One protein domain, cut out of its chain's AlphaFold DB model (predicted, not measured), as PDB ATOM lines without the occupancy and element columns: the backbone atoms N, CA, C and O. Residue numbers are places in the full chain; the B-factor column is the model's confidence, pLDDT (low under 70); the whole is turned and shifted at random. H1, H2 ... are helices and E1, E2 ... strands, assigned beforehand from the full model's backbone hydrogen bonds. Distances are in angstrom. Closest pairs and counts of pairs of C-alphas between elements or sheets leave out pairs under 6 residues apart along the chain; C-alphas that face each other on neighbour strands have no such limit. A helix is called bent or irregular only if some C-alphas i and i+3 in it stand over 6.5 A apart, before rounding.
ATOM      1  N   VAL A  11     151.884  85.179 132.511       88.06
ATOM      2  CA  VAL A  11     150.831  84.707 133.411       88.06
ATOM      3  C   VAL A  11     151.479  83.804 134.445       88.06
ATOM      4  O   VAL A  11     152.081  82.794 134.091       88.06
ATOM      5  N   GLU A  12     151.364  84.183 135.712       91.75
ATOM      6  CA  GLU A  12     151.839  83.395 136.849       91.75
ATOM      7  C   GLU A  12     150.644  82.825 137.604       91.75
ATOM      8  O   GLU A  12     149.750  83.560 138.022       91.75
ATOM      9  N   GLU A  13     150.605  81.510 137.784       90.44
ATOM     10  CA  GLU A  13     149.539  80.861 138.544       90.44
ATOM     11  C   GLU A  13     149.800  80.946 140.051       90.44
ATOM     12  O   GLU A  13     150.925  80.807 140.532       90.44
ATOM     13  N   TYR A  14     148.732  81.123 140.823       90.25
ATOM     14  CA  TYR A  14     148.748  80.972 142.273       90.25
ATOM     15  C   TYR A  14     147.497  80.216 142.730       90.25
ATOM     16  O   TYR A  14     146.559  79.996 141.969       90.25
ATOM     17  N   LYS A  15     147.445  79.845 144.015       87.19
ATOM     18  CA  LYS A  15     146.415  78.944 144.575       87.19
ATOM     19  C   LYS A  15     144.959  79.273 144.201       87.19
ATOM     20  O   LYS A  15     144.132  78.366 144.212       87.19
ATOM     21  N   LYS A  16     144.618  80.540 143.954       89.56
ATOM     22  CA  LYS A  16     143.238  80.953 143.656       89.56
ATOM     23  C   LYS A  16     143.051  81.574 142.270       89.56
ATOM     24  O   LYS A  16     141.967  82.060 141.992       89.56
ATOM     25  N   GLY A  17     144.059  81.603 141.407       93.62
ATOM     26  CA  GLY A  17     143.924  82.264 140.110       93.62
ATOM     27  C   GLY A  17     145.264  82.557 139.462       93.62
ATOM     28  O   GLY A  17     146.213  81.797 139.624       93.62
ATOM     29  N   VAL A  18     145.343  83.679 138.751       95.69
ATOM     30  CA  VAL A  18     146.557  84.093 138.046       95.69
ATOM     31  C   VAL A  18     146.940  85.537 138.340       95.69
ATOM     32  O   VAL A  18     146.098  86.364 138.690       95.69
ATOM     33  N   ILE A  19     148.215  85.848 138.162       96.62
ATOM     34  CA  ILE A  19     148.759  87.201 138.105       96.62
ATOM     35  C   ILE A  19     149.181  87.446 136.660       96.62
ATOM     36  O   ILE A  19     149.978  86.703 136.092       96.62
ATOM     37  N   MET A  20     148.599  88.470 136.044       95.75
ATOM     38  CA  MET A  20     148.893  88.875 134.677       95.75
ATOM     39  C   MET A  20     149.857  90.055 134.697       95.75
ATOM     40  O   MET A  20     149.508  91.142 135.153       95.75
ATOM     41  N   HIS A  21     151.047  89.850 134.152       94.88
ATOM     42  CA  HIS A  21     152.090  90.859 134.035       94.88
ATOM     43  C   HIS A  21     152.023  91.509 132.661       94.88
ATOM     44  O   HIS A  21     152.161  90.843 131.628       94.88
ATOM     45  N   PHE A  22     151.818  92.822 132.629       92.31
ATOM     46  CA  PHE A  22     151.713  93.574 131.385       92.31
ATOM     47  C   PHE A  22     153.006  94.353 131.124       92.31
ATOM     48  O   PHE A  22     153.166  95.468 131.631       92.31
ATOM     49  N   PRO A  23     153.930  93.818 130.303       90.06
ATOM     50  CA  PRO A  23     155.149  94.537 129.970       90.06
ATOM     51  C   PRO A  23     154.832  95.832 129.222       90.06
ATOM     52  O   PRO A  23     153.775  95.991 128.592       90.06
ATOM     53  N   LYS A  24     155.791  96.753 129.275       89.19
ATOM     54  CA  LYS A  24     155.747  97.997 128.516       89.19
ATOM     55  C   LYS A  24     155.607  97.721 127.023       89.19
ATOM     56  O   LYS A  24     156.315  96.895 126.448       89.19
ATOM     57  N   ASN A  25     154.714  98.459 126.384       88.81
ATOM     58  CA  ASN A  25     154.424  98.370 124.964       88.81
ATOM     59  C   ASN A  25     154.771  99.690 124.248       88.81
ATOM     60  O   ASN A  25     154.670 100.774 124.822       88.81
ATOM     61  N   GLU A  26     155.142  99.624 122.963       87.12
ATOM     62  CA  GLU A  26     155.446 100.811 122.142       87.12
ATOM     63  C   GLU A  26     154.281 101.818 122.081       87.12
ATOM     64  O   GLU A  26     154.501 103.024 121.956       87.12
ATOM     65  N   TYR A  27     153.040 101.343 122.230       85.50
ATOM     66  CA  TYR A  27     151.842 102.180 122.220       85.50
ATOM     67  C   TYR A  27     151.527 102.845 123.568       85.50
ATOM     68  O   TYR A  27     150.691 103.750 123.596       85.50
ATOM     69  N   ASP A  28     152.208 102.466 124.657       82.06
ATOM     70  CA  ASP A  28     151.929 102.987 126.003       82.06
ATOM     71  C   ASP A  28     152.372 104.447 126.152       82.06
ATOM     72  O   ASP A  28     151.758 105.217 126.880       82.06
ATOM     73  N   ASN A  29     153.382 104.889 125.399       67.56
ATOM     74  CA  ASN A  29     153.875 106.271 125.442       67.56
ATOM     75  C   ASN A  29     153.045 107.256 124.611       67.56
ATOM     76  O   ASN A  29     153.439 108.416 124.449       67.56
ATOM     77  N   CYS A  30     151.893 106.840 124.077       59.00
ATOM     78  CA  CYS A  30     150.987 107.795 123.461       59.00
ATOM     79  C   CYS A  30     150.600 108.821 124.529       59.00
ATOM     80  O   CYS A  30     150.011 108.469 125.554       59.00
ATOM     81  N   LYS A  31     150.938 110.106 124.302       59.59
ATOM     82  CA  LYS A  31     150.328 111.209 125.057       59.59
ATOM     83  C   LYS A  31     148.846 110.888 125.088       59.59
ATOM     84  O   LYS A  31     148.290 110.731 123.997       59.59
ATOM     85  N   TRP A  32     148.278 110.724 126.294       57.72
ATOM     86  CA  TRP A  32     146.846 110.516 126.512       57.72
ATOM     87  C   TRP A  32     146.149 111.298 125.430       57.72
ATOM     88  O   TRP A  32     146.374 112.514 125.363       57.72
ATOM     89  N   SER A  33     145.513 110.585 124.488       46.41
ATOM     90  CA  SER A  33     145.186 111.209 123.207       46.41
ATOM     91  C   SER A  33     144.459 112.514 123.491       46.41
ATOM     92  O   SER A  33     143.842 112.632 124.557       46.41
ATOM     93  N   LYS A  34     144.488 113.495 122.580       43.09
ATOM     94  CA  LYS A  34     143.734 114.725 122.828       43.09
ATOM     95  C   LYS A  34     142.330 114.394 123.327       43.09
ATOM     96  O   LYS A  34     141.936 115.091 124.240       43.09
ATOM     97  N   SER A  35     141.683 113.284 122.927       44.12
ATOM     98  CA  SER A  35     140.415 112.787 123.497       44.12
ATOM     99  C   SER A  35     140.408 112.573 125.018       44.12
ATOM    100  O   SER A  35     139.454 113.005 125.641       44.12
ATOM    101  N   LEU A  36     141.465 112.037 125.640       45.34
ATOM    102  CA  LEU A  36     141.607 111.906 127.097       45.34
ATOM    103  C   LEU A  36     141.854 113.220 127.828       45.34
ATOM    104  O   LEU A  36     141.269 113.447 128.883       45.34
ATOM    105  N   SER A  37     142.564 114.153 127.197       42.84
ATOM    106  CA  SER A  37     142.563 115.556 127.631       42.84
ATOM    107  C   SER A  37     141.279 116.328 127.248       42.84
ATOM    108  O   SER A  37     140.971 117.348 127.857       42.84
ATOM    109  N   THR A  38     140.504 115.836 126.270       42.00
ATOM    110  CA  THR A  38     139.194 116.359 125.823       42.00
ATOM    111  C   THR A  38     138.108 115.864 126.773       42.00
ATOM    112  O   THR A  38     137.102 116.546 126.972       42.00
ATOM    113  N   TRP A  39     138.336 114.729 127.447       52.25
ATOM    114  CA  TRP A  39     137.571 114.264 128.591       52.25
ATOM    115  C   TRP A  39     137.894 115.159 129.783       52.25
ATOM    116  O   TRP A  39     138.425 114.705 130.790       52.25
ATOM    117  N   ASN A  40     137.414 116.406 129.759       53.69
ATOM    118  CA  ASN A  40     137.202 117.248 130.946       53.69
ATOM    119  C   ASN A  40     136.506 116.495 132.119       53.69
ATOM    120  O   ASN A  40     136.292 117.078 133.173       53.69
ATOM    121  N   MET A  41     136.116 115.221 131.936       57.59
ATOM    122  CA  MET A  41     135.750 114.227 132.943       57.59
ATOM    123  C   MET A  41     136.835 114.063 134.009       57.59
ATOM    124  O   MET A  41     136.496 114.059 135.183       57.59
ATOM    125  N   LEU A  42     138.120 114.055 133.623       54.62
ATOM    126  CA  LEU A  42     139.245 114.003 134.566       54.62
ATOM    127  C   LEU A  42     139.315 115.225 135.499       54.62
ATOM    128  O   LEU A  42     139.873 115.170 136.585       54.62
ATOM    129  N   LYS A  43     138.714 116.344 135.087       55.06
ATOM    130  CA  LYS A  43     138.614 117.576 135.885       55.06
ATOM    131  C   LYS A  43     137.288 117.675 136.638       55.06
ATOM    132  O   LYS A  43     136.998 118.705 137.253       55.06
ATOM    133  N   ASN A  44     136.427 116.663 136.528       57.94
ATOM    134  CA  ASN A  44     135.030 116.817 136.870       57.94
ATOM    135  C   ASN A  44     134.742 116.405 138.311       57.94
ATOM    136  O   ASN A  44     134.761 115.233 138.663       57.94
ATOM    137  N   ARG A  45     134.379 117.390 139.136       55.94
ATOM    138  CA  ARG A  45     134.033 117.195 140.552       55.94
ATOM    139  C   ARG A  45     132.743 116.398 140.776       55.94
ATOM    140  O   ARG A  45     132.432 116.090 141.915       55.94
ATOM    141  N   TYR A  46     131.963 116.106 139.731       58.75
ATOM    142  CA  TYR A  46     130.667 115.425 139.875       58.75
ATOM    143  C   TYR A  46     130.754 113.917 140.072       58.75
ATOM    144  O   TYR A  46     129.721 113.306 140.348       58.75
ATOM    145  N   ASP A  47     131.936 113.340 139.880       63.09
ATOM    146  CA  ASP A  47     132.204 111.961 140.274       63.09
ATOM    147  C   ASP A  47     132.825 111.911 141.682       63.09
ATOM    148  O   ASP A  47     133.025 110.824 142.202       63.09
ATOM    149  N   ASN A  48     133.044 113.065 142.336       63.62
ATOM    150  CA  ASN A  48     133.458 113.127 143.736       63.62
ATOM    151  C   ASN A  48     132.236 112.987 144.656       63.62
ATOM    152  O   ASN A  48     131.226 113.674 144.486       63.62
ATOM    153  N   GLY A  49     132.369 112.157 145.681       66.00
ATOM    154  CA  GLY A  49     131.372 111.915 146.711       66.00
ATOM    155  C   GLY A  49     131.265 110.431 147.049       66.00
ATOM    156  O   GLY A  49     131.423 109.572 146.192       66.00
ATOM    157  N   LYS A  50     130.935 110.136 148.309       67.75
ATOM    158  CA  LYS A  50     130.838 108.762 148.834       67.75
ATOM    159  C   LYS A  50     129.617 107.979 148.339       67.75
ATOM    160  O   LYS A  50     129.521 106.780 148.568       67.75
ATOM    161  N   ARG A  51     128.634 108.654 147.729       78.50
ATOM    162  CA  ARG A  51     127.360 108.035 147.345       78.50
ATOM    163  C   ARG A  51     127.376 107.607 145.888       78.50
ATOM    164  O   ARG A  51     127.353 108.451 144.989       78.50
ATOM    165  N   ASP A  52     127.247 106.308 145.672       84.94
ATOM    166  CA  ASP A  52     127.049 105.757 144.341       84.94
ATOM    167  C   ASP A  52     125.592 105.897 143.870       84.94
ATOM    168  O   ASP A  52     124.745 105.019 144.008       84.94
ATOM    169  N   SER A  53     125.266 107.073 143.333       87.44
ATOM    170  CA  SER A  53     123.915 107.373 142.831       87.44
ATOM    171  C   SER A  53     123.588 106.744 141.466       87.44
ATOM    172  O   SER A  53     122.493 106.982 140.927       87.44
ATOM    173  N   GLN A  54     124.536 106.015 140.873       90.88
ATOM    174  CA  GLN A  54     124.439 105.469 139.522       90.88
ATOM    175  C   GLN A  54     124.407 103.943 139.491       90.88
ATOM    176  O   GLN A  54     123.800 103.430 138.558       90.88
ATOM    177  N   MET A  55     124.951 103.253 140.499       91.69
ATOM    178  CA  MET A  55     125.008 101.785 140.588       91.69
ATOM    179  C   MET A  55     123.710 101.095 140.133       91.69
ATOM    180  O   MET A  55     123.692 100.441 139.097       91.69
ATOM    181  N   ASN A  56     122.578 101.342 140.805       93.25
ATOM    182  CA  ASN A  56     121.305 100.703 140.434       93.25
ATOM    183  C   ASN A  56     120.838 101.059 139.010       93.25
ATOM    184  O   ASN A  56     120.183 100.261 138.351       93.25
ATOM    185  N   LYS A  57     121.157 102.262 138.514       94.69
ATOM    186  CA  LYS A  57     120.791 102.673 137.147       94.69
ATOM    187  C   LYS A  57     121.629 101.940 136.107       94.69
ATOM    188  O   LYS A  57     121.113 101.644 135.036       94.69
ATOM    189  N   LEU A  58     122.902 101.700 136.415       93.75
ATOM    190  CA  LEU A  58     123.821 100.952 135.569       93.75
ATOM    191  C   LEU A  58     123.421  99.486 135.509       93.75
ATOM    192  O   LEU A  58     123.147  99.011 134.416       93.75
ATOM    193  N   TYR A  59     123.216  98.832 136.654       93.12
ATOM    194  CA  TYR A  59     122.745  97.445 136.683       93.12
ATOM    195  C   TYR A  59     121.427  97.260 135.925       93.12
ATOM    196  O   TYR A  59     121.312  96.370 135.087       93.12
ATOM    197  N   ASN A  60     120.462  98.166 136.112       93.69
ATOM    198  CA  ASN A  60     119.216  98.122 135.345       93.69
ATOM    199  C   ASN A  60     119.440  98.321 133.834       93.69
ATOM    200  O   ASN A  60     118.757  97.709 133.017       93.69
ATOM    201  N   ALA A  61     120.389  99.173 133.441       93.69
ATOM    202  CA  ALA A  61     120.713  99.393 132.035       93.69
ATOM    203  C   ALA A  61     121.480  98.231 131.390       93.69
ATOM    204  O   ALA A  61     121.381  98.038 130.178       93.69
ATOM    205  N   GLU A  62     122.232  97.479 132.187       92.31
ATOM    206  CA  GLU A  62     123.024  96.323 131.768       92.31
ATOM    207  C   GLU A  62     122.193  95.053 131.609       92.31
ATOM    208  O   GLU A  62     122.621  94.139 130.910       92.31
ATOM    209  N   TYR A  63     120.986  95.023 132.177       88.62
ATOM    210  CA  TYR A  63     120.102  93.858 132.181       88.62
ATOM    211  C   TYR A  63     119.916  93.206 130.799       88.62
ATOM    212  O   TYR A  63     119.996  91.993 130.673       88.62
ATOM    213  N   ASN A  64     119.738  94.005 129.741       85.44
ATOM    214  CA  ASN A  64     119.558  93.491 128.372       85.44
ATOM    215  C   ASN A  64     120.882  93.233 127.623       85.44
ATOM    216  O   ASN A  64     120.872  92.773 126.480       85.44
ATOM    217  N   LEU A  65     122.018  93.617 128.206       87.19
ATOM    218  CA  LEU A  65     123.348  93.405 127.638       87.19
ATOM    219  C   LEU A  65     123.955  92.088 128.126       87.19
ATOM    220  O   LEU A  65     124.588  91.387 127.331       87.19
ATOM    221  N   ILE A  66     123.794  91.804 129.419       81.50
ATOM    222  CA  ILE A  66     124.357  90.633 130.081       81.50
ATOM    223  C   ILE A  66     123.523  89.414 129.665       81.50
ATOM    224  O   ILE A  66     122.320  89.394 129.922       81.50
ATOM    225  N   PRO A  67     124.119  88.423 128.979       72.19
ATOM    226  CA  PRO A  67     123.407  87.195 128.661       72.19
ATOM    227  C   PRO A  67     123.015  86.475 129.953       72.19
ATOM    228  O   PRO A  67     123.719  86.569 130.961       72.19
ATOM    229  N   TRP A  68     121.907  85.738 129.917       61.44
ATOM    230  CA  TRP A  68     121.534  84.855 131.016       61.44
ATOM    231  C   TRP A  68     122.671  83.859 131.283       61.44
ATOM    232  O   TRP A  68     123.353  83.433 130.347       61.44
ATOM    233  N   ALA A  69     122.900  83.537 132.561       55.12
ATOM    234  CA  ALA A  69     124.087  82.816 133.037       55.12
ATOM    235  C   ALA A  69     124.361  81.496 132.292       55.12
ATOM    236  O   ALA A  69     125.515  81.091 132.170       55.12
ATOM    237  N   ASP A  70     123.318  80.880 131.739       57.06
ATOM    238  CA  ASP A  70     123.379  79.556 131.129       57.06
ATOM    239  C   ASP A  70     123.753  79.580 129.633       57.06
ATOM    240  O   ASP A  70     124.098  78.539 129.081       57.06
ATOM    241  N   GLU A  71     123.725  80.738 128.958       56.97
ATOM    242  CA  GLU A  71     123.839  80.764 127.489       56.97
ATOM    243  C   GLU A  71     125.246  81.063 126.950       56.97
ATOM    244  O   GLU A  71     125.549  80.661 125.830       56.97
ATOM    245  N   HIS A  72     126.146  81.709 127.699       64.19
ATOM    246  CA  HIS A  72     127.428  82.181 127.136       64.19
ATOM    247  C   HIS A  72     128.581  82.294 128.155       64.19
ATOM    248  O   HIS A  72     129.427  83.188 128.048       64.19
ATOM    249  N   GLY A  73     128.612  81.417 129.163       76.50
ATOM    250  CA  GLY A  73     129.711  81.361 130.132       76.50
ATOM    251  C   GLY A  73     131.029  80.914 129.487       76.50
ATOM    252  O   GLY A  73     131.092  79.876 128.832       76.50
ATOM    253  N   MET A  74     132.087  81.697 129.673       88.69
ATOM    254  CA  MET A  74     133.464  81.332 129.344       88.69
ATOM    255  C   MET A  74     134.058  80.487 130.471       88.69
ATOM    256  O   MET A  74     133.785  80.729 131.649       88.69
ATOM    257  N   ASN A  75     134.920  79.529 130.129       91.38
ATOM    258  CA  ASN A  75     135.767  78.912 131.146       91.38
ATOM    259  C   ASN A  75     136.821  79.925 131.635       91.38
ATOM    260  O   ASN A  75     137.055  80.965 131.016       91.38
ATOM    261  N   PHE A  76     137.477  79.630 132.756       90.88
ATOM    262  CA  PHE A  76     138.413  80.579 133.357       90.88
ATOM    263  C   PHE A  76     139.628  80.887 132.464       90.88
ATOM    264  O   PHE A  76     140.066  82.032 132.410       90.88
ATOM    265  N   ASN A  77     140.134  79.918 131.697       90.75
ATOM    266  CA  ASN A  77     141.248  80.161 130.775       90.75
ATOM    267  C   ASN A  77     140.850  81.144 129.666       90.75
ATOM    268  O   ASN A  77     141.610  82.063 129.357       90.75
ATOM    269  N   ASP A  78     139.638  81.017 129.129       93.50
ATOM    270  CA  ASP A  78     139.092  81.940 128.133       93.50
ATOM    271  C   ASP A  78     138.924  83.356 128.703       93.50
ATOM    272  O   ASP A  78     139.161  84.336 127.996       93.50
ATOM    273  N   VAL A  79     138.588  83.484 129.992       94.19
ATOM    274  CA  VAL A  79     138.571  84.778 130.695       94.19
ATOM    275  C   VAL A  79     139.965  85.406 130.704       94.19
ATOM    276  O   VAL A  79     140.104  86.574 130.336       94.19
ATOM    277  N   ILE A  80     141.003  84.646 131.074       94.62
ATOM    278  CA  ILE A  80     142.389  85.146 131.098       94.62
ATOM    279  C   ILE A  80     142.835  85.570 129.697       94.62
ATOM    280  O   ILE A  80     143.359  86.674 129.520       94.62
ATOM    281  N   LEU A  81     142.567  84.740 128.685       94.19
ATOM    282  CA  LEU A  81     142.875  85.057 127.293       94.19
ATOM    283  C   LEU A  81     142.130  86.310 126.823       94.19
ATOM    284  O   LEU A  81     142.734  87.173 126.186       94.19
ATOM    285  N   LYS A  82     140.851  86.465 127.185       95.50
ATOM    286  CA  LYS A  82     140.054  87.645 126.830       95.50
ATOM    287  C   LYS A  82     140.580  88.915 127.498       95.50
ATOM    288  O   LYS A  82     140.668  89.949 126.835       95.50
ATOM    289  N   ILE A  83     140.960  88.862 128.775       96.50
ATOM    290  CA  ILE A  83     141.570  90.006 129.471       96.50
ATOM    291  C   ILE A  83     142.899  90.376 128.801       96.50
ATOM    292  O   ILE A  83     143.127  91.550 128.499       96.50
ATOM    293  N   ALA A  84     143.749  89.388 128.505       94.94
ATOM    294  CA  ALA A  84     145.021  89.615 127.824       94.94
ATOM    295  C   ALA A  84     144.813  90.225 126.430       94.94
ATOM    296  O   ALA A  84     145.517  91.166 126.063       94.94
ATOM    297  N   GLU A  85     143.838  89.732 125.665       94.88
ATOM    298  CA  GLU A  85     143.458  90.264 124.352       94.88
ATOM    299  C   GLU A  85     143.043  91.737 124.452       94.88
ATOM    300  O   GLU A  85     143.573  92.577 123.723       94.88
ATOM    301  N   VAL A  86     142.137  92.066 125.380       95.94
ATOM    302  CA  VAL A  86     141.652  93.437 125.588       95.94
ATOM    303  C   VAL A  86     142.805  94.367 125.951       95.94
ATOM    304  O   VAL A  86     142.989  95.387 125.284       95.94
ATOM    305  N   VAL A  87     143.600  94.016 126.966       95.06
ATOM    306  CA  VAL A  87     144.661  94.890 127.490       95.06
ATOM    307  C   VAL A  87     145.820  95.033 126.498       95.06
ATOM    308  O   VAL A  87     146.442  96.094 126.436       95.06
ATOM    309  N   ASN A  88     146.109  94.018 125.678       92.50
ATOM    310  CA  ASN A  88     147.158  94.082 124.653       92.50
ATOM    311  C   ASN A  88     146.703  94.665 123.306       92.50
ATOM    312  O   ASN A  88     147.557  94.941 122.459       92.50
ATOM    313  N   ASP A  89     145.402  94.893 123.087       93.62
ATOM    314  CA  ASP A  89     144.905  95.538 121.866       93.62
ATOM    315  C   ASP A  89     145.550  96.930 121.700       93.62
ATOM    316  O   ASP A  89     145.610  97.748 122.620       93.62
ATOM    317  N   THR A  90     146.028  97.231 120.492       91.62
ATOM    318  CA  THR A  90     146.661  98.514 120.158       91.62
ATOM    319  C   THR A  90     145.777  99.725 120.479       91.62
ATOM    320  O   THR A  90     146.273 100.749 120.944       91.62
ATOM    321  N   TRP A  91     144.471  99.644 120.231       92.12
ATOM    322  CA  TRP A  91     143.493 100.669 120.598       92.12
ATOM    323  C   TRP A  91     143.438 100.874 122.111       92.12
ATOM    324  O   TRP A  91     143.383 102.024 122.555       92.12
ATOM    325  N   PHE A  92     143.494  99.790 122.889       93.06
ATOM    326  CA  PHE A  92     143.490  99.858 124.349       93.06
ATOM    327  C   PHE A  92     144.776 100.491 124.843       93.06
ATOM    328  O   PHE A  92     144.732 101.492 125.552       93.06
ATOM    329  N   ARG A  93     145.923  99.987 124.385       90.62
ATOM    330  CA  ARG A  93     147.251 100.490 124.747       90.62
ATOM    331  C   ARG A  93     147.412 101.977 124.430       90.62
ATOM    332  O   ARG A  93     147.831 102.750 125.283       90.62
ATOM    333  N   LYS A  94     146.932 102.436 123.270       86.75
ATOM    334  CA  LYS A  94     146.925 103.870 122.914       86.75
ATOM    335  C   LYS A  94     146.088 104.749 123.855       86.75
ATOM    336  O   LYS A  94     146.322 105.957 123.917       86.75
ATOM    337  N   ARG A  95     145.075 104.190 124.526       86.88
ATOM    338  CA  ARG A  95     144.147 104.929 125.403       86.88
ATOM    339  C   ARG A  95     144.510 104.803 126.878       86.88
ATOM    340  O   ARG A  95     144.524 105.810 127.571       86.88
ATOM    341  N   PHE A  96     144.799 103.593 127.334       88.88
ATOM    342  CA  PHE A  96     144.969 103.233 128.740       88.88
ATOM    343  C   PHE A  96     146.324 102.582 129.030       88.88
ATOM    344  O   PHE A  96     146.600 102.278 130.182       88.88
ATOM    345  N   GLY A  97     147.186 102.391 128.028       88.81
ATOM    346  CA  GLY A  97     148.437 101.637 128.154       88.81
ATOM    347  C   GLY A  97     149.352 102.120 129.275       88.81
ATOM    348  O   GLY A  97     149.892 101.303 130.005       88.81
ATOM    349  N   ARG A  98     149.424 103.434 129.530       87.00
ATOM    350  CA  ARG A  98     150.180 103.991 130.675       87.00
ATOM    351  C   ARG A  98     149.706 103.498 132.041       87.00
ATOM    352  O   ARG A  98     150.495 103.519 132.972       87.00
ATOM    353  N   LEU A  99     148.435 103.117 132.171       88.56
ATOM    354  CA  LEU A  99     147.897 102.556 133.410       88.56
ATOM    355  C   LEU A  99     148.291 101.090 133.585       88.56
ATOM    356  O   LEU A  99     148.267 100.607 134.706       88.56
ATOM    357  N   PHE A 100     148.582 100.378 132.493       91.62
ATOM    358  CA  PHE A 100     148.853  98.938 132.494       91.62
ATOM    359  C   PHE A 100     150.322  98.590 132.238       91.62
ATOM    360  O   PHE A 100     150.734  97.469 132.503       91.62
ATOM    361  N   SER A 101     151.125  99.536 131.755       89.62
ATOM    362  CA  SER A 101     152.554  99.359 131.511       89.62
ATOM    363  C   SER A 101     153.296  99.067 132.807       89.62
ATOM    364  O   SER A 101     153.268  99.896 133.710       89.62
ATOM    365  N   GLU A 102     154.016  97.945 132.846       88.81
ATOM    366  CA  GLU A 102     154.862  97.555 133.986       88.81
ATOM    367  C   GLU A 102     154.035  97.413 135.273       88.81
ATOM    368  O   GLU A 102     154.467  97.776 136.363       88.81
ATOM    369  N   THR A 103     152.811  96.902 135.122       91.50
ATOM    370  CA  THR A 103     151.902  96.623 136.234       91.50
ATOM    371  C   THR A 103     151.362  95.208 136.148       91.50
ATOM    372  O   THR A 103     151.361  94.577 135.084       91.50
ATOM    373  N   GLU A 104     150.820  94.766 137.271       94.44
ATOM    374  CA  GLU A 104     150.177  93.473 137.420       94.44
ATOM    375  C   GLU A 104     148.655  93.622 137.477       94.44
ATOM    376  O   GLU A 104     148.114  94.680 137.819       94.44
ATOM    377  N   LEU A 105     147.953  92.555 137.112       96.81
ATOM    378  CA  LEU A 105     146.529  92.376 137.363       96.81
ATOM    379  C   LEU A 105     146.301  90.950 137.847       96.81
ATOM    380  O   LEU A 105     146.471  89.987 137.102       96.81
ATOM    381  N   LYS A 106     145.895  90.820 139.099       97.38
ATOM    382  CA  LYS A 106     145.506  89.564 139.713       97.38
ATOM    383  C   LYS A 106     144.060  89.243 139.351       97.38
ATOM    384  O   LYS A 106     143.166  90.061 139.553       97.38
ATOM    385  N   VAL A 107     143.833  88.044 138.831       97.00
ATOM    386  CA  VAL A 107     142.513  87.542 138.447       97.00
ATOM    387  C   VAL A 107     142.253  86.258 139.221       97.00
ATOM    388  O   VAL A 107     142.951  85.263 139.044       97.00
ATOM    389  N   GLU A 108     141.264  86.295 140.105       96.06
ATOM    390  CA  GLU A 108     140.882  85.190 140.978       96.06
ATOM    391  C   GLU A 108     139.733  84.380 140.371       96.06
ATOM    392  O   GLU A 108     138.702  84.929 139.970       96.06
ATOM    393  N   TYR A 109     139.911  83.057 140.358       91.44
ATOM    394  CA  TYR A 109     138.847  82.097 140.112       91.44
ATOM    395  C   TYR A 109     138.024  81.945 141.390       91.44
ATOM    396  O   TYR A 109     138.383  81.211 142.317       91.44
ATOM    397  N   ALA A 110     136.934  82.706 141.466       91.38
ATOM    398  CA  ALA A 110     136.128  82.766 142.671       91.38
ATOM    399  C   ALA A 110     135.262  81.510 142.845       91.38
ATOM    400  O   ALA A 110     134.938  80.795 141.896       91.38
ATOM    401  N   SER A 111     134.837  81.253 144.083       90.25
ATOM    402  CA  SER A 111     133.918  80.148 144.374       90.25
ATOM    403  C   SER A 111     132.590  80.319 143.631       90.25
ATOM    404  O   SER A 111     132.048  81.417 143.563       90.25
ATOM    405  N   ASN A 112     131.990  79.209 143.193       88.94
ATOM    406  CA  ASN A 112     130.620  79.178 142.668       88.94
ATOM    407  C   ASN A 112     129.548  79.665 143.666       88.94
ATOM    408  O   ASN A 112     128.432  79.967 143.256       88.94
ATOM    409  N   LYS A 113     129.872  79.753 144.965       90.75
ATOM    410  CA  LYS A 113     128.995  80.337 145.992       90.75
ATOM    411  C   LYS A 113     128.998  81.868 145.983       90.75
ATOM    412  O   LYS A 113     128.120  82.472 146.594       90.75
ATOM    413  N   GLN A 114     129.985  82.497 145.345       92.12
ATOM    414  CA  GLN A 114     130.046  83.947 145.219       92.12
ATOM    415  C   GLN A 114     128.985  84.408 144.213       92.12
ATOM    416  O   GLN A 114     128.934  83.939 143.078       92.12
ATOM    417  N   ASN A 115     128.129  85.332 144.640       90.25
ATOM    418  CA  ASN A 115     126.954  85.779 143.893       90.25
ATOM    419  C   ASN A 115     127.182  87.075 143.097       90.25
ATOM    420  O   ASN A 115     126.217  87.663 142.617       90.25
ATOM    421  N   MET A 116     128.430  87.533 142.980       91.75
ATOM    422  CA  MET A 116     128.795  88.701 142.181       91.75
ATOM    423  C   MET A 116     130.247  88.632 141.708       91.75
ATOM    424  O   MET A 116     131.102  88.102 142.415       91.75
ATOM    425  N   ALA A 117     130.533  89.194 140.537       94.19
ATOM    426  CA  ALA A 117     131.888  89.612 140.187       94.19
ATOM    427  C   ALA A 117     132.222  90.938 140.880       94.19
ATOM    428  O   ALA A 117     131.312  91.684 141.250       94.19
ATOM    429  N   TYR A 118     133.509  91.200 141.097       95.19
ATOM    430  CA  TYR A 118     133.959  92.516 141.536       95.19
ATOM    431  C   TYR A 118     135.433  92.758 141.202       95.19
ATOM    432  O   TYR A 118     136.265  91.845 141.231       95.19
ATOM    433  N   ALA A 119     135.760  94.022 140.968       95.38
ATOM    434  CA  ALA A 119     137.106  94.557 141.014       95.38
ATOM    435  C   ALA A 119     137.390  95.176 142.389       95.38
ATOM    436  O   ALA A 119     136.498  95.716 143.047       95.38
ATOM    437  N   PHE A 120     138.644  95.125 142.827       91.19
ATOM    438  CA  PHE A 120     139.081  95.784 144.051       91.19
ATOM    439  C   PHE A 120     140.415  96.492 143.837       91.19
ATOM    440  O   PHE A 120     141.397  95.881 143.416       91.19
ATOM    441  N   GLY A 121     140.451  97.784 144.166       89.00
ATOM    442  CA  GLY A 121     141.648  98.598 144.022       89.00
ATOM    443  C   GLY A 121     142.146  98.650 142.578       89.00
ATOM    444  O   GLY A 121     141.384  98.637 141.614       89.00
ATOM    445  N   THR A 122     143.463  98.727 142.415       90.50
ATOM    446  CA  THR A 122     144.074  98.953 141.101       90.50
ATOM    447  C   THR A 122     144.426  97.681 140.345       90.50
ATOM    448  O   THR A 122     144.846  97.769 139.196       90.50
ATOM    449  N   ASP A 123     144.326  96.503 140.944       94.50
ATOM    450  CA  ASP A 123     145.037  95.323 140.449       94.50
ATOM    451  C   ASP A 123     144.350  93.991 140.754       94.50
ATOM    452  O   ASP A 123     144.967  92.956 140.529       94.50
ATOM    453  N   PHE A 124     143.089  93.973 141.193       97.06
ATOM    454  CA  PHE A 124     142.410  92.723 141.529       97.06
ATOM    455  C   PHE A 124     141.029  92.586 140.890       97.06
ATOM    456  O   PHE A 124     140.181  93.464 141.041       97.06
ATOM    457  N   LEU A 125     140.793  91.442 140.248       97.38
ATOM    458  CA  LEU A 125     139.500  90.990 139.735       97.38
ATOM    459  C   LEU A 125     139.120  89.653 140.375       97.38
ATOM    460  O   LEU A 125     139.941  88.742 140.427       97.38
ATOM    461  N   SER A 126     137.866  89.506 140.797       96.69
ATOM    462  CA  SER A 126     137.292  88.247 141.282       96.69
ATOM    463  C   SER A 126     136.082  87.871 140.437       96.69
ATOM    464  O   SER A 126     135.095  88.611 140.390       96.69
ATOM    465  N   LEU A 127     136.168  86.730 139.750       94.25
ATOM    466  CA  LEU A 127     135.175  86.294 138.766       94.25
ATOM    467  C   LEU A 127     134.665  84.885 139.114       94.25
ATOM    468  O   LEU A 127     135.386  83.904 138.917       94.25
ATOM    469  N   PRO A 128     133.428  84.757 139.638       92.88
ATOM    470  CA  PRO A 128     132.777  83.460 139.776       92.88
ATOM    471  C   PRO A 128     132.410  82.877 138.401       92.88
ATOM    472  O   PRO A 128     132.164  83.646 137.466       92.88
ATOM    473  N   PRO A 129     132.271  81.544 138.265       90.62
ATOM    474  CA  PRO A 129     131.963  80.893 136.985       90.62
ATOM    475  C   PRO A 129     130.759  81.493 136.241       90.62
ATOM    476  O   PRO A 129     130.847  81.789 135.055       90.62
ATOM    477  N   ASN A 130     129.669  81.793 136.956       89.06
ATOM    478  CA  ASN A 130     128.431  82.340 136.373       89.06
ATOM    479  C   ASN A 130     128.571  83.785 135.854       89.06
ATOM    480  O   ASN A 130     127.673  84.311 135.204       89.06
ATOM    481  N   PHE A 131     129.690  84.439 136.162       91.12
ATOM    482  CA  PHE A 131     129.988  85.822 135.801       91.12
ATOM    483  C   PHE A 131     131.125  85.915 134.771       91.12
ATOM    484  O   PHE A 131     131.548  87.009 134.400       91.12
ATOM    485  N   CYS A 132     131.611  84.776 134.275       92.56
ATOM    486  CA  CYS A 132     132.661  84.702 133.267       92.56
ATOM    487  C   CYS A 132     132.095  84.995 131.867       92.56
ATOM    488  O   CYS A 132     132.014  84.118 131.019       92.56
ATOM    489  N   ASN A 133     131.672  86.232 131.602       92.81
ATOM    490  CA  ASN A 133     131.197  86.662 130.284       92.81
ATOM    491  C   ASN A 133     131.788  88.023 129.885       92.81
ATOM    492  O   ASN A 133     132.248  88.791 130.728       92.81
ATOM    493  N   ILE A 134     131.802  88.322 128.580       94.81
ATOM    494  CA  ILE A 134     132.474  89.520 128.047       94.81
ATOM    495  C   ILE A 134     131.938  90.820 128.677       94.81
ATOM    496  O   ILE A 134     132.771  91.606 129.125       94.81
ATOM    497  N   PRO A 135     130.613  91.078 128.760       95.19
ATOM    498  CA  PRO A 135     130.092  92.271 129.431       95.19
ATOM    499  C   PRO A 135     130.672  92.482 130.829       95.19
ATOM    500  O   PRO A 135     131.159  93.569 131.124       95.19
ATOM    501  N   ILE A 136     130.685  91.432 131.654       95.25
ATOM    502  CA  ILE A 136     131.141  91.520 133.042       95.25
ATOM    503  C   ILE A 136     132.656  91.714 133.111       95.25
ATOM    504  O   ILE A 136     133.118  92.577 133.846       95.25
ATOM    505  N   ILE A 137     133.444  91.038 132.269       96.25
ATOM    506  CA  ILE A 137     134.892  91.305 132.175       96.25
ATOM    507  C   ILE A 137     135.156  92.784 131.856       96.25
ATOM    508  O   ILE A 137     136.015  93.414 132.470       96.25
ATOM    509  N   LEU A 138     134.419  93.359 130.900       97.56
ATOM    510  CA  LEU A 138     134.572  94.768 130.529       97.56
ATOM    511  C   LEU A 138     134.077  95.718 131.633       97.56
ATOM    512  O   LEU A 138     134.643  96.804 131.788       97.56
ATOM    513  N   HIS A 139     133.051  95.325 132.391       97.12
ATOM    514  CA  HIS A 139     132.559  96.049 133.563       97.12
ATOM    515  C   HIS A 139     133.662  96.134 134.625       97.12
ATOM    516  O   HIS A 139     134.089  97.229 134.991       97.12
ATOM    517  N   GLU A 140     134.221  94.994 135.027       97.31
ATOM    518  CA  GLU A 140     135.251  94.961 136.063       97.31
ATOM    519  C   GLU A 140     136.562  95.625 135.615       97.31
ATOM    520  O   GLU A 140     137.187  96.372 136.372       97.31
ATOM    521  N   LEU A 141     136.957  95.472 134.346       97.25
ATOM    522  CA  LEU A 141     138.086  96.226 133.791       97.25
ATOM    523  C   LEU A 141     137.842  97.740 133.810       97.25
ATOM    524  O   LEU A 141     138.793  98.508 133.966       97.25
ATOM    525  N   SER A 142     136.593  98.193 133.678       96.19
ATOM    526  CA  SER A 142     136.265  99.618 133.785       96.19
ATOM    527  C   SER A 142     136.529 100.149 135.193       96.19
ATOM    528  O   SER A 142     137.043 101.263 135.312       96.19
ATOM    529  N   HIS A 143     136.264  99.358 136.238       95.19
ATOM    530  CA  HIS A 143     136.664  99.702 137.604       95.19
ATOM    531  C   HIS A 143     138.182  99.808 137.735       95.19
ATOM    532  O   HIS A 143     138.665 100.851 138.160       95.19
ATOM    533  N   ILE A 144     138.945  98.817 137.258       95.38
ATOM    534  CA  ILE A 144     140.419  98.864 137.294       95.38
ATOM    535  C   ILE A 144     140.968 100.116 136.596       95.38
ATOM    536  O   ILE A 144     141.862 100.786 137.115       95.38
ATOM    537  N   ILE A 145     140.428 100.471 135.425       92.38
ATOM    538  CA  ILE A 145     140.841 101.678 134.695       92.38
ATOM    539  C   ILE A 145     140.532 102.937 135.513       92.38
ATOM    540  O   ILE A 145     141.386 103.819 135.617       92.38
ATOM    541  N   VAL A 146     139.323 103.041 136.073       88.50
ATOM    542  CA  VAL A 146     138.899 104.185 136.896       88.50
ATOM    543  C   VAL A 146     139.776 104.324 138.137       88.50
ATOM    544  O   VAL A 146     140.261 105.423 138.412       88.50
ATOM    545  N   ASP A 147     140.031 103.221 138.834       88.44
ATOM    546  CA  ASP A 147     140.841 103.186 140.043       88.44
ATOM    547  C   ASP A 147     142.269 103.617 139.720       88.44
ATOM    548  O   ASP A 147     142.756 104.584 140.301       88.44
ATOM    549  N   ARG A 148     142.914 103.033 138.703       88.56
ATOM    550  CA  ARG A 148     144.263 103.447 138.271       88.56
ATOM    551  C   ARG A 148     144.321 104.916 137.839       88.56
ATOM    552  O   ARG A 148     145.275 105.619 138.174       88.56
ATOM    553  N   LEU A 149     143.302 105.416 137.133       83.75
ATOM    554  CA  LEU A 149     143.195 106.840 136.789       83.75
ATOM    555  C   LEU A 149     143.115 107.728 138.034       83.75
ATOM    556  O   LEU A 149     143.695 108.816 138.035       83.75
ATOM    557  N   SER A 150     142.421 107.278 139.083       77.75
ATOM    558  CA  SER A 150     142.279 108.023 140.337       77.75
ATOM    559  C   SER A 150     143.627 108.315 141.001       77.75
ATOM    560  O   SER A 150     143.856 109.449 141.435       77.75
ATOM    561  N   PHE A 151     144.549 107.346 140.960       75.19
ATOM    562  CA  PHE A 151     145.912 107.479 141.477       75.19
ATOM    563  C   PHE A 151     146.782 108.392 140.608       75.19
ATOM    564  O   PHE A 151     147.500 109.238 141.134       75.19
ATOM    565  N   VAL A 152     146.700 108.270 139.278       72.69
ATOM    566  CA  VAL A 152     147.544 109.054 138.354       72.69
ATOM    567  C   VAL A 152     147.137 110.529 138.300       72.69
ATOM    568  O   VAL A 152     147.985 111.402 138.116       72.69
ATOM    569  N   VAL A 153     145.842 110.824 138.426       65.06
ATOM    570  CA  VAL A 153     145.293 112.181 138.250       65.06
ATOM    571  C   VAL A 153     145.039 112.882 139.595       65.06
ATOM    572  O   VAL A 153     144.563 114.017 139.618       65.06
ATOM    573  N   CYS A 154     145.400 112.255 140.723       58.28
ATOM    574  CA  CYS A 154     145.161 112.765 142.080       58.28
ATOM    575  C   CYS A 154     143.705 113.215 142.286       58.28
ATOM    576  O   CYS A 154     143.431 114.301 142.812       58.28
ATOM    577  N   PHE A 155     142.747 112.388 141.862       56.91
ATOM    578  CA  PHE A 155     141.360 112.611 142.255       56.91
ATOM    579  C   PHE A 155     141.255 112.547 143.787       56.91
ATOM    580  O   PHE A 155     141.964 111.786 144.446       56.91
ATOM    581  N   LYS A 156     140.385 113.369 144.390       55.09
ATOM    582  CA  LYS A 156     140.126 113.254 145.834       55.09
ATOM    583  C   LYS A 156     139.602 111.842 146.125       55.09
ATOM    584  O   LYS A 156     138.747 111.358 145.394       55.09
ATOM    585  N   LYS A 157     140.090 111.246 147.220       52.72
ATOM    586  CA  LYS A 157     139.925 109.841 147.663       52.72
ATOM    587  C   LYS A 157     138.484 109.293 147.710       52.72
ATOM    588  O   LYS A 157     138.308 108.090 147.801       52.72
ATOM    589  N   ASP A 158     137.479 110.161 147.632       64.50
ATOM    590  CA  ASP A 158     136.062 109.800 147.625       64.50
ATOM    591  C   ASP A 158     135.488 110.018 146.213       64.50
ATOM    592  O   ASP A 158     134.896 111.071 145.956       64.50
ATOM    593  N   TYR A 159     135.666 109.068 145.289       71.69
ATOM    594  CA  TYR A 159     134.936 109.057 144.013       71.69
ATOM    595  C   TYR A 159     133.866 107.964 143.997       71.69
ATOM    596  O   TYR A 159     133.979 106.946 144.675       71.69
ATOM    597  N   ALA A 160     132.806 108.185 143.225       76.62
ATOM    598  CA  ALA A 160     131.761 107.194 143.023       76.62
ATOM    599  C   ALA A 160     132.268 106.075 142.103       76.62
ATOM    600  O   ALA A 160     132.600 106.336 140.942       76.62
ATOM    601  N   THR A 161     132.263 104.839 142.606       84.12
ATOM    602  CA  THR A 161     132.703 103.619 141.909       84.12
ATOM    603  C   THR A 161     132.043 103.462 140.536       84.12
ATOM    604  O   THR A 161     132.728 103.182 139.556       84.12
ATOM    605  N   HIS A 162     130.748 103.779 140.426       90.62
ATOM    606  CA  HIS A 162     129.992 103.760 139.173       90.62
ATOM    607  C   HIS A 162     129.665 105.170 138.625       90.62
ATOM    608  O   HIS A 162     128.599 105.443 138.061       90.62
ATOM    609  N   GLY A 163     130.588 106.120 138.804       88.19
ATOM    610  CA  GLY A 163     130.469 107.502 138.325       88.19
ATOM    611  C   GLY A 163     130.349 107.651 136.799       88.19
ATOM    612  O   GLY A 163     130.235 106.689 136.038       88.19
ATOM    613  N   ARG A 164     130.369 108.894 136.303       88.38
ATOM    614  CA  ARG A 164     130.306 109.141 134.852       88.38
ATOM    615  C   ARG A 164     131.499 108.548 134.136       88.38
ATOM    616  O   ARG A 164     131.319 108.051 133.029       88.38
ATOM    617  N   MET A 165     132.684 108.646 134.736       86.56
ATOM    618  CA  MET A 165     133.914 108.104 134.168       86.56
ATOM    619  C   MET A 165     133.818 106.595 133.957       86.56
ATOM    620  O   MET A 165     134.083 106.144 132.847       86.56
ATOM    621  N   PHE A 166     133.334 105.861 134.962       91.81
ATOM    622  CA  PHE A 166     133.035 104.436 134.842       91.81
ATOM    623  C   PHE A 166     132.081 104.161 133.677       91.81
ATOM    624  O   PHE A 166     132.448 103.483 132.721       91.81
ATOM    625  N   ALA A 167     130.889 104.771 133.700       93.56
ATOM    626  CA  ALA A 167     129.865 104.529 132.687       93.56
ATOM    627  C   ALA A 167     130.368 104.859 131.270       93.56
ATOM    628  O   ALA A 167     130.039 104.182 130.300       93.56
ATOM    629  N   PHE A 168     131.175 105.910 131.143       91.56
ATOM    630  CA  PHE A 168     131.784 106.301 129.884       91.56
ATOM    631  C   PHE A 168     132.790 105.263 129.368       91.56
ATOM    632  O   PHE A 168     132.687 104.845 128.215       91.56
ATOM    633  N   ILE A 169     133.743 104.853 130.212       92.38
ATOM    634  CA  ILE A 169     134.767 103.860 129.861       92.38
ATOM    635  C   ILE A 169     134.095 102.549 129.472       92.38
ATOM    636  O   ILE A 169     134.375 102.026 128.394       92.38
ATOM    637  N   TYR A 170     133.153 102.080 130.288       96.12
ATOM    638  CA  TYR A 170     132.449 100.833 130.037       96.12
ATOM    639  C   TYR A 170     131.717 100.848 128.691       96.12
ATOM    640  O   TYR A 170     131.859  99.930 127.885       96.12
ATOM    641  N   LEU A 171     131.024 101.945 128.375       95.00
ATOM    642  CA  LEU A 171     130.335 102.094 127.097       95.00
ATOM    643  C   LEU A 171     131.298 102.075 125.890       95.00
ATOM    644  O   LEU A 171     130.965 101.507 124.848       95.00
ATOM    645  N   GLU A 172     132.489 102.673 126.009       94.62
ATOM    646  CA  GLU A 172     133.521 102.624 124.960       94.62
ATOM    647  C   GLU A 172     134.119 101.223 124.795       94.62
ATOM    648  O   GLU A 172     134.360 100.798 123.662       94.62
ATOM    649  N   LEU A 173     134.348 100.506 125.900       96.38
ATOM    650  CA  LEU A 173     134.828  99.126 125.867       96.38
ATOM    651  C   LEU A 173     133.800  98.213 125.195       96.38
ATOM    652  O   LEU A 173     134.149  97.495 124.261       96.38
ATOM    653  N   VAL A 174     132.525  98.300 125.586       96.81
ATOM    654  CA  VAL A 174     131.438  97.532 124.955       96.81
ATOM    655  C   VAL A 174     131.367  97.828 123.460       96.81
ATOM    656  O   VAL A 174     131.293  96.904 122.654       96.81
ATOM    657  N   LYS A 175     131.485  99.099 123.055       96.25
ATOM    658  CA  LYS A 175     131.532  99.456 121.631       96.25
ATOM    659  C   LYS A 175     132.665  98.767 120.884       96.25
ATOM    660  O   LYS A 175     132.451  98.237 119.796       96.25
ATOM    661  N   LYS A 176     133.871  98.809 121.446       96.44
ATOM    662  CA  LYS A 176     135.075  98.286 120.800       96.44
ATOM    663  C   LYS A 176     135.083  96.756 120.741       96.44
ATOM    664  O   LYS A 176     135.429  96.219 119.694       96.44
ATOM    665  N   TYR A 177     134.722  96.075 121.825       96.56
ATOM    666  CA  TYR A 177     134.922  94.626 121.960       96.56
ATOM    667  C   TYR A 177     133.659  93.789 121.743       96.56
ATOM    668  O   TYR A 177     133.769  92.590 121.511       96.56
ATOM    669  N   MET A 178     132.470  94.397 121.781       95.56
ATOM    670  CA  MET A 178     131.198  93.712 121.515       95.56
ATOM    671  C   MET A 178     130.456  94.251 120.279       95.56
ATOM    672  O   MET A 178     129.427  93.701 119.885       95.56
ATOM    673  N   GLY A 179     130.962  95.324 119.664       95.31
ATOM    674  CA  GLY A 179     130.428  95.899 118.431       95.31
ATOM    675  C   GLY A 179     129.239  96.854 118.608       95.31
ATOM    676  O   GLY A 179     128.712  97.076 119.702       95.31
ATOM    677  N   GLU A 180     128.803  97.440 117.487       95.69
ATOM    678  CA  GLU A 180     127.813  98.532 117.459       95.69
ATOM    679  C   GLU A 180     126.427  98.106 117.972       95.69
ATOM    680  O   GLU A 180     125.733  98.900 118.611       95.69
ATOM    681  N   GLY A 181     126.028  96.848 117.748       96.12
ATOM    682  CA  GLY A 181     124.738  96.326 118.210       96.12
ATOM    683  C   GLY A 181     124.635  96.314 119.738       96.12
ATOM    684  O   GLY A 181     123.718  96.903 120.313       96.12
ATOM    685  N   LYS A 182     125.629  95.721 120.411       96.12
ATOM    686  CA  LYS A 182     125.699  95.650 121.880       96.12
ATOM    687  C   LYS A 182     125.908  97.032 122.508       96.12
ATOM    688  O   LYS A 182     125.269  97.354 123.508       96.12
ATOM    689  N   TYR A 183     126.688  97.900 121.860       96.06
ATOM    690  CA  TYR A 183     126.773  99.318 122.225       96.06
ATOM    691  C   TYR A 183     125.419 100.027 122.169       96.06
ATOM    692  O   TYR A 183     125.076 100.768 123.090       96.06
ATOM    693  N   THR A 184     124.637  99.810 121.110       96.50
ATOM    694  CA  THR A 184     123.323 100.445 120.949       96.50
ATOM    695  C   THR A 184     122.346  99.994 122.033       96.50
ATOM    696  O   THR A 184     121.630 100.834 122.588       96.50
ATOM    697  N   ILE A 185     122.367  98.706 122.393       96.12
ATOM    698  CA  ILE A 185     121.586  98.149 123.509       96.12
ATOM    699  C   ILE A 185     121.957  98.846 124.823       96.12
ATOM    700  O   ILE A 185     121.094  99.462 125.451       96.12
ATOM    701  N   LEU A 186     123.243  98.840 125.196       96.75
ATOM    702  CA  LEU A 186     123.705  99.448 126.447       96.75
ATOM    703  C   LEU A 186     123.415 100.951 126.497       96.75
ATOM    704  O   LEU A 186     122.913 101.473 127.491       96.75
ATOM    705  N   LYS A 187     123.671 101.669 125.400       96.06
ATOM    706  CA  LYS A 187     123.407 103.109 125.293       96.06
ATOM    707  C   LYS A 187     121.920 103.439 125.424       96.06
ATOM    708  O   LYS A 187     121.573 104.473 126.001       96.06
ATOM    709  N   THR A 188     121.048 102.584 124.892       96.31
ATOM    710  CA  THR A 188     119.595 102.713 125.051       96.31
ATOM    711  C   THR A 188     119.197 102.473 126.504       96.31
ATOM    712  O   THR A 188     118.479 103.297 127.070       96.31
ATOM    713  N   GLY A 189     119.753 101.446 127.156       96.12
ATOM    714  CA  GLY A 189     119.607 101.231 128.599       96.12
ATOM    715  C   GLY A 189     120.047 102.452 129.414       96.12
ATOM    716  O   GLY A 189     119.292 102.958 130.243       96.12
ATOM    717  N   PHE A 190     121.219 103.018 129.108       96.00
ATOM    718  CA  PHE A 190     121.729 104.224 129.766       96.00
ATOM    719  C   PHE A 190     120.763 105.403 129.632       96.00
ATOM    720  O   PHE A 190     120.573 106.161 130.584       96.00
ATOM    721  N   LYS A 191     120.136 105.568 128.461       94.94
ATOM    722  CA  LYS A 191     119.113 106.596 128.238       94.94
ATOM    723  C   LYS A 191     117.873 106.330 129.096       94.94
ATOM    724  O   LYS A 191     117.440 107.239 129.801       94.94
ATOM    725  N   ASN A 192     117.348 105.107 129.071       96.00
ATOM    726  CA  ASN A 192     116.114 104.726 129.762       96.00
ATOM    727  C   ASN A 192     116.238 104.862 131.286       96.00
ATOM    728  O   ASN A 192     115.373 105.447 131.932       96.00
ATOM    729  N   PHE A 193     117.363 104.424 131.857       96.25
ATOM    730  CA  PHE A 193     117.628 104.508 133.297       96.25
ATOM    731  C   PHE A 193     118.370 105.783 133.710       96.25
ATOM    732  O   PHE A 193     118.798 105.930 134.856       96.25
ATOM    733  N   ASN A 194     118.486 106.756 132.801       94.25
ATOM    734  CA  ASN A 194     119.086 108.061 133.060       94.25
ATOM    735  C   ASN A 194     120.549 108.022 133.548       94.25
ATOM    736  O   ASN A 194     120.986 108.970 134.218       94.25
ATOM    737  N   VAL A 195     121.312 106.991 133.174       93.12
ATOM    738  CA  VAL A 195     122.748 106.865 133.453       93.12
ATOM    739  C   VAL A 195     123.495 108.046 132.835       93.12
ATOM    740  O   VAL A 195     123.328 108.419 131.671       93.12
ATOM    741  N   LYS A 196     124.324 108.692 133.645       90.56
ATOM    742  CA  LYS A 196     125.173 109.809 133.251       90.56
ATOM    743  C   LYS A 196     126.538 109.243 132.881       90.56
ATOM    744  O   LYS A 196     127.214 108.683 133.726       90.56
ATOM    745  N   TYR A 197     126.941 109.455 131.635       88.38
ATOM    746  CA  TYR A 197     128.232 109.015 131.082       88.38
ATOM    747  C   TYR A 197     128.908 110.122 130.252       88.38
ATOM    748  O   TYR A 197     129.871 109.904 129.529       88.38
ATOM    749  N   ARG A 198     128.369 111.344 130.307       83.12
ATOM    750  CA  ARG A 198     128.927 112.539 129.663       83.12
ATOM    751  C   ARG A 198     128.969 113.679 130.666       83.12
ATOM    752  O   ARG A 198     128.125 113.762 131.567       83.12
ATOM    753  N   ASN A 199     129.909 114.596 130.473       70.31
ATOM    754  CA  ASN A 199     129.920 115.844 131.222       70.31
ATOM    755  C   ASN A 199     128.671 116.667 130.921       70.31
ATOM    756  O   ASN A 199     128.199 116.720 129.784       70.31
ATOM    757  N   ARG A 200     128.163 117.365 131.940       63.81
ATOM    758  CA  ARG A 200     127.220 118.454 131.695       63.81
ATOM    759  C   ARG A 200     127.965 119.543 130.933       63.81
ATOM    760  O   ARG A 200     128.979 120.038 131.414       63.81
ATOM    761  N   ILE A 201     127.451 119.911 129.763       60.62
ATOM    762  CA  ILE A 201     127.888 121.127 129.078       60.62
ATOM    763  C   ILE A 201     127.520 122.291 130.010       60.62
ATOM    764  O   ILE A 201     126.341 122.398 130.372       60.62
ATOM    765  N   PRO A 202     128.481 123.125 130.456       57.28
ATOM    766  CA  PRO A 202     128.175 124.283 131.281       57.28
ATOM    767  C   PRO A 202     127.130 125.136 130.569       57.28
ATOM    768  O   PRO A 202     127.331 125.560 129.431       57.28
ATOM    769  N   GLN A 203     125.982 125.363 131.206       56.28
ATOM    770  CA  GLN A 203     125.032 126.320 130.661       56.28
ATOM    771  C   GLN A 203     125.597 127.722 130.854       56.28
ATOM    772  O   GLN A 203     125.944 128.100 131.977       56.28
ATOM    773  N   THR A 204     125.664 128.482 129.764       69.88
ATOM    774  CA  THR A 204     125.981 129.909 129.814       69.88
ATOM    775  C   THR A 204     124.969 130.635 130.703       69.88
ATOM    776  O   THR A 204     123.820 130.199 130.849       69.88
ATOM    777  N   SER A 205     125.386 131.748 131.307       71.38
ATOM    778  CA  SER A 205     124.522 132.615 132.123       71.38
ATOM    779  C   SER A 205     123.224 132.980 131.391       71.38
ATOM    780  O   SER A 205     122.146 132.901 131.979       71.38
ATOM    781  N   ALA A 206     123.311 133.245 130.085       72.06
ATOM    782  CA  ALA A 206     122.168 133.499 129.211       72.06
ATOM    783  C   ALA A 206     121.177 132.319 129.140       72.06
ATOM    784  O   ALA A 206     119.974 132.512 129.314       72.06
ATOM    785  N   LYS A 207     121.660 131.078 128.962       71.44
ATOM    786  CA  LYS A 207     120.791 129.887 128.951       71.44
ATOM    787  C   LYS A 207     120.135 129.636 130.308       71.44
ATOM    788  O   LYS A 207     118.967 129.267 130.341       71.44
ATOM    789  N   LYS A 208     120.849 129.871 131.416       75.06
ATOM    790  CA  LYS A 208     120.274 129.761 132.769       75.06
ATOM    791  C   LYS A 208     119.164 130.785 133.010       75.06
ATOM    792  O   LYS A 208     118.152 130.428 133.606       75.06
ATOM    793  N   LYS A 209     119.351 132.029 132.550       78.56
ATOM    794  CA  LYS A 209     118.351 133.100 132.661       78.56
ATOM    795  C   LYS A 209     117.077 132.742 131.888       78.56
ATOM    796  O   LYS A 209     116.012 132.691 132.490       78.56
ATOM    797  N   LEU A 210     117.215 132.333 130.624       79.62
ATOM    798  CA  LEU A 210     116.092 131.882 129.789       79.62
ATOM    799  C   LEU A 210     115.345 130.674 130.375       79.62
ATOM    800  O   LEU A 210     114.121 130.595 130.286       79.62
ATOM    801  N   LEU A 211     116.063 129.716 130.973       76.31
ATOM    802  CA  LEU A 211     115.432 128.550 131.593       76.31
ATOM    803  C   LEU A 211     114.624 128.938 132.840       76.31
ATOM    804  O   LEU A 211     113.526 128.425 133.034       76.31
ATOM    805  N   ARG A 212     115.158 129.853 133.666       78.06
ATOM    806  CA  ARG A 212     114.447 130.404 134.829       78.06
ATOM    807  C   ARG A 212     113.190 131.152 134.406       78.06
ATOM    808  O   ARG A 212     112.137 130.860 134.949       78.06
ATOM    809  N   GLU A 213     113.296 132.027 133.409       79.94
ATOM    810  CA  GLU A 213     112.166 132.810 132.890       79.94
ATOM    811  C   GLU A 213     111.037 131.920 132.349       79.94
ATOM    812  O   GLU A 213     109.862 132.196 132.589       79.94
ATOM    813  N   ARG A 214     111.374 130.815 131.666       78.88
ATOM    814  CA  ARG A 214     110.381 129.828 131.205       78.88
ATOM    815  C   ARG A 214     109.710 129.075 132.350       78.88
ATOM    816  O   ARG A 214     108.512 128.839 132.289       78.88
ATOM    817  N   LEU A 215     110.467 128.701 133.381       79.06
ATOM    818  CA  LEU A 215     109.909 128.017 134.551       79.06
ATOM    819  C   LEU A 215     108.965 128.929 135.336       79.06
ATOM    820  O   LEU A 215     107.898 128.480 135.731       79.06
ATOM    821  N   THR A 216     109.312 130.207 135.502       78.19
ATOM    822  CA  THR A 216     108.432 131.187 136.157       78.19
ATOM    823  C   THR A 216     107.166 131.473 135.356       78.19
ATOM    824  O   THR A 216     106.118 131.623 135.963       78.19
ATOM    825  N   LYS A 217     107.229 131.487 134.015       71.88
ATOM    826  CA  LYS A 217     106.044 131.675 133.155       71.88
ATOM    827  C   LYS A 217     105.096 130.476 133.116       71.88
ATOM    828  O   LYS A 217     103.938 130.650 132.782       71.88
ATOM    829  N   ASN A 218     105.585 129.273 133.407       60.91
ATOM    830  CA  ASN A 218     104.754 128.066 133.450       60.91
ATOM    831  C   ASN A 218     104.145 127.809 134.841       60.91
ATOM    832  O   ASN A 218     103.389 126.855 135.000       60.91
ATOM    833  N   LEU A 219     104.529 128.600 135.846       58.16
ATOM    834  CA  LEU A 219     104.013 128.539 137.220       58.16
ATOM    835  C   LEU A 219     103.033 129.687 137.533       58.16
ATOM    836  O   LEU A 219     102.487 129.720 138.633       58.16
TER     837      LEU A 219
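What this domain is: This is residues 11 to 219 of the 220 residues of an uncharacterized protein of Flavobacteriaceae bacterium TMED42 (UniProt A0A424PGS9). A twisted sheet of five strands has two helices, H4 and H6, over one face and no named helix on the other; beyond H6, away from the sheet, the bent helix H7 folds back on itself, its first arm packing on H6 and its second on H3. A tail leaves this body, and residues 204 to 210 and 212 to 219, of which 205 to 210 and 212 to 217 belong to H8, stick out at one end of the longest axis. The printed part has 209 residues, with five named strands and eight named helices in the order E1 E2 H1 H2 H3 H4 H5 E3 E4 E5 H6 H7 H8; the sheet, in the order E1, E2, E3, E5, E4, is mixed, and the class is mixed, helices and strands. The whole is compact, with a radius of gyration of the C-alphas of 18.8 A, but elongated in outline, spanning 66 by 40 by 32 A.

How they stand to each other: Start with E1, residues 11 to 14, and E2, residues 17 to 22, an antiparallel hairpin; look for N 12 and O 19, 2.9 A apart and within hydrogen-bond range. E3, residues 103 to 109, is antiparallel to E2, with N 20 and O 105 at 2.8 A. E5, residues 124 to 127, is parallel to E3, with N 125 and O 106 at 2.8 A. E4, residues 118 to 120, forms an antiparallel hairpin with E5, with N 126 and O 118 at 2.9 A. H4, residues 76 to 88, and H6, residues 134 to 152, are on the same face of this sheet, making two layers, helices on one face of a sheet. H4 has a height over the sheet of 9.0 A and H6 of 8.1 A; both run along the strands, H4 over E3 and, only just, with 3 C-alphas, over E2, and H6 over E5 and E4. H5, residues 90 to 100, touches H6 at a steep tilt of 50 degrees, closest at the C-alphas of Leu 99 and Arg 148, 6.1 A; it is irregular, with C-alphas 95 and 98 8.1 A apart. H7, residues 164 to 192, was assigned as one helix by its hydrogen bonds but is bent, with C-alphas 177 and 180 9.3 A apart; its arms are H7a, residues 164 to 177, and H7b, residues 180 to 192. H7a touches H6 at a steep tilt of 47 degrees, opposite ways, closest at the C-alphas of Ser 142 and Tyr 170, 5.5 A. H3, residues 55 to 62, touches H7b, closest at the C-alphas of Ala 61 and Gly 189, 4.1 A. H2, residues 40 to 43, only just touches H7a, with 3 pairs of C-alphas within 8 A, the closest those of Met 41 and Met 165, 6.5 A. H1, residues 34 to 38, and H8, residues 205 to 217, touch no helix. Every O i to N i+4 pair is within hydrogen-bond range in H1, H3, H4, H6, H7a, H7b and H8; H5 has 4 of 7, and H2 is too short for such a pair.

Where its parts are: Find C-alpha 11 at (150.831, 84.707, 133.411), where E1 begins. E3 runs 19.9 A from first to last C-alpha, and H4 18.3 A. From C-alpha 134 at (132.474, 89.520, 128.047), H6 runs 26.7 A. H7a measures 20.0 A and H7b 18.1 A. H8, 18.5 A long, ends at C-alpha 217, (106.044, 131.675, 133.155).

The domain as a whole: The C-alphas of Lys 15 and Lys 217, the two farthest apart, are 67.4 A from each other. The printed part has no cut. The links E2 to H1, H2 to H3, H3 to H4, H6 to H7 and H7 to H8 are long. The model's mean pLDDT over the printed part is 83.9; residues 29 to 50, 68 to 72, 153 to 158, 200 to 204 and 218 to 219 are under 70.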